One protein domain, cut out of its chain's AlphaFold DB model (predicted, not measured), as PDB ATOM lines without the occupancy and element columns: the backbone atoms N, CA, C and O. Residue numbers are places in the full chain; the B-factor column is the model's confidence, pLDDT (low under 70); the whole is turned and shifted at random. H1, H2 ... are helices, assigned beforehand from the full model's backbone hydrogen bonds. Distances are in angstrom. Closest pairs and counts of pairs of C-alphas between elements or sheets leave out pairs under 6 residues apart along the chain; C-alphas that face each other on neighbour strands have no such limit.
ATOM      1  N   PRO A 150      61.440  12.533   8.937       52.88
ATOM      2  CA  PRO A 150      60.616  12.164  10.065       52.88
ATOM      3  C   PRO A 150      59.186  12.172   9.544       52.88
ATOM      4  O   PRO A 150      58.630  13.241   9.304       52.88
ATOM      5  N   ARG A 151      58.616  10.978   9.302       55.38
ATOM      6  CA  ARG A 151      57.213  10.826   8.915       55.38
ATOM      7  C   ARG A 151      56.457  11.696   9.896       55.38
ATOM      8  O   ARG A 151      56.582  11.444  11.098       55.38
ATOM      9  N   ALA A 152      55.792  12.743   9.402       58.62
ATOM     10  CA  ALA A 152      55.052  13.664  10.251       58.62
ATOM     11  C   ALA A 152      54.207  12.799  11.186       58.62
ATOM     12  O   ALA A 152      53.357  12.032  10.724       58.62
ATOM     13  N   ARG A 153      54.561  12.787  12.479       68.00
ATOM     14  CA  ARG A 153      53.913  11.894  13.437       68.00
ATOM     15  C   ARG A 153      52.447  12.273  13.410       68.00
ATOM     16  O   ARG A 153      52.118  13.438  13.614       68.00
ATOM     17  N   CYS A 154      51.587  11.318  13.081       77.94
ATOM     18  CA  CYS A 154      50.163  11.586  13.058       77.94
ATOM     19  C   CYS A 154      49.739  11.996  14.473       77.94
ATOM     20  O   CYS A 154      49.865  11.197  15.393       77.94
ATOM     21  N   GLY A 155      49.297  13.246  14.637       82.31
ATOM     22  CA  GLY A 155      48.857  13.799  15.918       82.31
ATOM     23  C   GLY A 155      47.379  13.557  16.208       82.31
ATOM     24  O   GLY A 155      46.888  13.986  17.236       82.31
ATOM     25  N   ARG A 156      46.638  12.845  15.348       84.25
ATOM     26  CA  ARG A 156      45.162  12.813  15.389       84.25
ATOM     27  C   ARG A 156      44.568  12.325  16.717       84.25
ATOM     28  O   ARG A 156      43.474  12.756  17.053       84.25
ATOM     29  N   VAL A 157      45.252  11.435  17.442       84.12
ATOM     30  CA  VAL A 157      44.842  10.994  18.793       84.12
ATOM     31  C   VAL A 157      45.396  11.922  19.879       84.12
ATOM     32  O   VAL A 157      44.680  12.248  20.820       84.12
ATOM     33  N   ARG A 158      46.644  12.381  19.743       83.31
ATOM     34  CA  ARG A 158      47.286  13.334  20.662       83.31
ATOM     35  C   ARG A 158      46.604  14.704  20.712       83.31
ATOM     36  O   ARG A 158      46.539  15.305  21.775       83.31
ATOM     37  N   ASP A 159      46.124  15.185  19.575       83.19
ATOM     38  CA  ASP A 159      45.560  16.524  19.390       83.19
ATOM     39  C   ASP A 159      44.083  16.589  19.816       83.19
ATOM     40  O   ASP A 159      43.422  17.617  19.652       83.19
ATOM     41  N   VAL A 160      43.541  15.489  20.351       82.25
ATOM     42  CA  VAL A 160      42.180  15.449  20.881       82.25
ATOM     43  C   VAL A 160      42.114  16.315  22.147       82.25
ATOM     44  O   VAL A 160      42.898  16.094  23.071       82.25
ATOM     45  N   PRO A 161      41.188  17.287  22.224       75.38
ATOM     46  CA  PRO A 161      41.066  18.157  23.388       75.38
ATOM     47  C   PRO A 161      40.740  17.343  24.647       75.38
ATOM     48  O   PRO A 161      39.742  16.625  24.682       75.38
ATOM     49  N   ALA A 162      41.574  17.465  25.682       70.94
ATOM     50  CA  ALA A 162      41.407  16.752  26.953       70.94
ATOM     51  C   ALA A 162      40.353  17.388  27.884       70.94
ATOM     52  O   ALA A 162      40.057  16.849  28.946       70.94
ATOM     53  N   ASP A 163      39.806  18.543  27.508       78.50
ATOM     54  CA  ASP A 163      38.898  19.367  28.309       78.50
ATOM     55  C   ASP A 163      37.410  19.070  28.067       78.50
ATOM     56  O   ASP A 163      36.552  19.666  28.720       78.50
ATOM     57  N   ARG A 164      37.080  18.140  27.161       81.44
ATOM     58  CA  ARG A 164      35.690  17.789  26.845       81.44
ATOM     59  C   ARG A 164      35.444  16.292  26.754       81.44
ATOM     60  O   ARG A 164      36.322  15.503  26.419       81.44
ATOM     61  N   VAL A 165      34.185  15.920  26.981       81.50
ATOM     62  CA  VAL A 165      33.692  14.564  26.727       81.50
ATOM     63  C   VAL A 165      33.539  14.370  25.220       81.50
ATOM     64  O   VAL A 165      32.904  15.178  24.539       81.50
ATOM     65  N   LEU A 166      34.140  13.300  24.701       81.75
ATOM     66  CA  LEU A 166      34.018  12.911  23.299       81.75
ATOM     67  C   LEU A 166      32.680  12.218  23.058       81.75
ATOM     68  O   LEU A 166      32.227  11.411  23.872       81.75
ATOM     69  N   SER A 167      32.067  12.505  21.917       88.12
ATOM     70  CA  SER A 167      30.899  11.764  21.456       88.12
ATOM     71  C   SER A 167      31.272  10.339  21.044       88.12
ATOM     72  O   SER A 167      32.413  10.040  20.680       88.12
ATOM     73  N   GLU A 168      30.286   9.444  21.053       86.88
ATOM     74  CA  GLU A 168      30.481   8.050  20.651       86.88
ATOM     75  C   GLU A 168      30.994   7.924  19.202       86.88
ATOM     76  O   GLU A 168      31.816   7.057  18.905       86.88
ATOM     77  N   GLU A 169      30.573   8.822  18.305       89.88
ATOM     78  CA  GLU A 169      31.049   8.837  16.917       89.88
ATOM     79  C   GLU A 169      32.525   9.246  16.812       89.88
ATOM     80  O   GLU A 169      33.290   8.578  16.113       89.88
ATOM     81  N   GLU A 170      32.959  10.262  17.565       86.50
ATOM     82  CA  GLU A 170      34.369  10.677  17.626       86.50
ATOM     83  C   GLU A 170      35.256   9.550  18.172       86.50
ATOM     84  O   GLU A 170      36.327   9.277  17.626       86.50
ATOM     85  N   ILE A 171      34.786   8.828  19.195       86.44
ATOM     86  CA  ILE A 171      35.493   7.665  19.750       86.44
ATOM     87  C   ILE A 171      35.630   6.562  18.693       86.44
ATOM     88  O   ILE A 171      36.724   6.014  18.511       86.44
ATOM     89  N   ARG A 172      34.560   6.240  17.951       88.69
ATOM     90  CA  ARG A 172      34.610   5.243  16.865       88.69
ATOM     91  C   ARG A 172      35.543   5.666  15.734       88.69
ATOM     92  O   ARG A 172      36.213   4.813  15.147       88.69
ATOM     93  N   GLU A 173      35.569   6.947  15.384       89.38
ATOM     94  CA  GLU A 173      36.442   7.476  14.335       89.38
ATOM     95  C   GLU A 173      37.921   7.402  14.740       89.38
ATOM     96  O   GLU A 173      38.746   6.878  13.984       89.38
ATOM     97  N   LEU A 174      38.244   7.833  15.962       87.44
ATOM     98  CA  LEU A 174      39.594   7.756  16.524       87.44
ATOM     99  C   LEU A 174      40.071   6.308  16.651       87.44
ATOM    100  O   LEU A 174      41.196   6.001  16.259       87.44
ATOM    101  N   SER A 175      39.200   5.400  17.096       87.06
ATOM    102  CA  SER A 175      39.506   3.967  17.211       87.06
ATOM    103  C   SER A 175      39.809   3.337  15.846       87.06
ATOM    104  O   SER A 175      40.808   2.634  15.687       87.06
ATOM    105  N   ARG A 176      38.990   3.630  14.820       89.81
ATOM    106  CA  ARG A 176      39.219   3.165  13.437       89.81
ATOM    107  C   ARG A 176      40.532   3.688  12.863       89.81
ATOM    108  O   ARG A 176      41.219   2.960  12.147       89.81
ATOM    109  N   HIS A 177      40.867   4.941  13.155       88.94
ATOM    110  CA  HIS A 177      42.123   5.543  12.729       88.94
ATOM    111  C   HIS A 177      43.326   4.911  13.447       88.94
ATOM    112  O   HIS A 177      44.273   4.488  12.784       88.94
ATOM    113  N   ALA A 178      43.273   4.787  14.777       87.69
ATOM    114  CA  ALA A 178      44.327   4.181  15.589       87.69
ATOM    115  C   ALA A 178      44.610   2.730  15.170       87.69
ATOM    116  O   ALA A 178      45.768   2.356  15.015       87.69
ATOM    117  N   ALA A 179      43.577   1.943  14.851       86.50
ATOM    118  CA  ALA A 179      43.730   0.574  14.349       86.50
ATOM    119  C   ALA A 179      44.514   0.470  13.023       86.50
ATOM    120  O   ALA A 179      45.020  -0.598  12.685       86.50
ATOM    121  N   ARG A 180      44.614   1.563  12.256       86.88
ATOM    122  CA  ARG A 180      45.306   1.621  10.956       86.88
ATOM    123  C   ARG A 180      46.583   2.466  10.988       86.88
ATOM    124  O   ARG A 180      47.284   2.538   9.982       86.88
ATOM    125  N   CYS A 181      46.897   3.102  12.116       85.25
ATOM    126  CA  CYS A 181      48.042   3.993  12.271       85.25
ATOM    127  C   CYS A 181      48.895   3.559  13.469       85.25
ATOM    128  O   CYS A 181      48.505   3.745  14.618       85.25
ATOM    129  N   THR A 182      50.098   3.040  13.210       80.94
ATOM    130  CA  THR A 182      50.996   2.514  14.257       80.94
ATOM    131  C   THR A 182      51.424   3.564  15.285       80.94
ATOM    132  O   THR A 182      51.668   3.217  16.436       80.94
ATOM    133  N   THR A 183      51.483   4.846  14.901       82.00
ATOM    134  CA  THR A 183      51.777   5.956  15.827       82.00
ATOM    135  C   THR A 183      50.603   6.214  16.773       82.00
ATOM    136  O   THR A 183      50.783   6.207  17.986       82.00
ATOM    137  N   CYS A 184      49.393   6.354  16.228       86.12
ATOM    138  CA  CYS A 184      48.183   6.597  17.012       86.12
ATOM    139  C   CYS A 184      47.754   5.378  17.844       86.12
ATOM    140  O   CYS A 184      47.120   5.553  18.878       86.12
ATOM    141  N   LEU A 185      48.099   4.151  17.432       86.19
ATOM    142  CA  LEU A 185      47.767   2.928  18.171       86.19
ATOM    143  C   LEU A 185      48.391   2.913  19.572       86.19
ATOM    144  O   LEU A 185      47.711   2.600  20.547       86.19
ATOM    145  N   ALA A 186      49.674   3.273  19.671       83.25
ATOM    146  CA  ALA A 186      50.383   3.323  20.946       83.25
ATOM    147  C   ALA A 186      49.816   4.416  21.870       83.25
ATOM    148  O   ALA A 186      49.618   4.178  23.061       83.25
ATOM    149  N   GLU A 187      49.510   5.593  21.318       84.44
ATOM    150  CA  GLU A 187      48.914   6.702  22.074       84.44
ATOM    151  C   GLU A 187      47.499   6.358  22.564       84.44
ATOM    152  O   GLU A 187      47.177   6.575  23.732       84.44
ATOM    153  N   PHE A 188      46.682   5.738  21.709       83.88
ATOM    154  CA  PHE A 188      45.327   5.307  22.053       83.88
ATOM    155  C   PHE A 188      45.321   4.226  23.146       83.88
ATOM    156  O   PHE A 188      44.549   4.317  24.100       83.88
ATOM    157  N   ALA A 189      46.222   3.241  23.066       84.19
ATOM    158  CA  ALA A 189      46.375   2.221  24.106       84.19
ATOM    159  C   ALA A 189      46.805   2.825  25.457       84.19
ATOM    160  O   ALA A 189      46.300   2.422  26.506       84.19
ATOM    161  N   GLY A 190      47.696   3.823  25.440       82.69
ATOM    162  CA  GLY A 190      48.092   4.567  26.639       82.69
ATOM    163  C   GLY A 190      46.917   5.285  27.309       82.69
ATOM    164  O   GLY A 190      46.752   5.185  28.527       82.69
ATOM    165  N   LEU A 191      46.061   5.942  26.517       80.81
ATOM    166  CA  LEU A 191      44.856   6.610  27.016       80.81
ATOM    167  C   LEU A 191      43.885   5.610  27.658       80.81
ATOM    168  O   LEU A 191      43.453   5.832  28.788       80.81
ATOM    169  N   LEU A 192      43.610   4.477  27.004       80.25
ATOM    170  CA  LEU A 192      42.737   3.436  27.559       80.25
ATOM    171  C   LEU A 192      43.259   2.880  28.891       80.25
ATOM    172  O   LEU A 192      42.489   2.739  29.839       80.25
ATOM    173  N   ASN A 193      44.565   2.629  28.992       81.75
ATOM    174  CA  ASN A 193      45.181   2.158  30.232       81.75
ATOM    175  C   ASN A 193      45.080   3.197  31.358       81.75
ATOM    176  O   ASN A 193      44.821   2.833  32.503       81.75
ATOM    177  N   SER A 194      45.239   4.488  31.045       78.75
ATOM    178  CA  SER A 194      45.102   5.566  32.034       78.75
ATOM    179  C   SER A 194      43.671   5.700  32.562       78.75
ATOM    180  O   SER A 194      43.474   5.863  33.765       78.75
ATOM    181  N   VAL A 195      42.671   5.543  31.688       75.12
ATOM    182  CA  VAL A 195      41.253   5.551  32.072       75.12
ATOM    183  C   VAL A 195      40.937   4.320  32.915       75.12
ATOM    184  O   VAL A 195      40.319   4.442  33.968       75.12
ATOM    185  N   SER A 196      41.418   3.143  32.504       71.69
ATOM    186  CA  SER A 196      41.228   1.903  33.259       71.69
ATOM    187  C   SER A 196      41.850   1.964  34.656       71.69
ATOM    188  O   SER A 196      41.306   1.358  35.573       71.69
ATOM    189  N   ALA A 197      42.966   2.676  34.828       72.25
ATOM    190  CA  ALA A 197      43.602   2.875  36.129       72.25
ATOM    191  C   ALA A 197      42.877   3.914  37.006       72.25
ATOM    192  O   ALA A 197      43.003   3.874  38.227       72.25
ATOM    193  N   ALA A 198      42.134   4.843  36.397       69.31
ATOM    194  CA  ALA A 198      41.371   5.879  37.093       69.31
ATOM    195  C   ALA A 198      39.950   5.434  37.490       69.31
ATOM    196  O   ALA A 198      39.306   6.100  38.303       69.31
TER     197      ALA A 198
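What this domain is: This is residues 150 to 198 of the 212 residues of an uncharacterized protein of Actinomadura bangladeshensis (UniProt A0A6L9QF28). Two helices meet near their ends as a V, with a tight turn at its corner, and the long unnamed stretch of residues 150 to 167 passes along one side of it. The free end of H2, residues 192 to 198, sticks out. The printed part has 49 residues with two named helices, H1 then H2, and no named strand; its class is all helix. It is compact, with a radius of gyration of the C-alphas of 11.0 A and spans of 33 by 23 by 19 A.

How they stand to each other: Look first at H1, residues 168 to 178, then past a tight link at H2, residues 182 to 198. They touch, H2 with residues 184 to 188 alone; the closest C-alphas, of Ala 178 and Leu 185, are 4.5 A apart. They run opposite ways at a steep tilt of 48 degrees. Every O i to N i+4 pair is within hydrogen-bond range in H1, and 11 of 13 in H2.

Where its parts are: Find C-alpha 168 at (30.481, 8.050, 20.651); from there H1 runs 15.2 A. H2 runs 25.0 A to C-alpha 198 at (41.371, 5.879, 37.093).

The domain as a whole: The C-alphas farthest apart, of Pro 150 and Ala 198, are 33.8 A apart. The printed part has no cut. Model confidence is under 70 at residues 150 to 153 and 198.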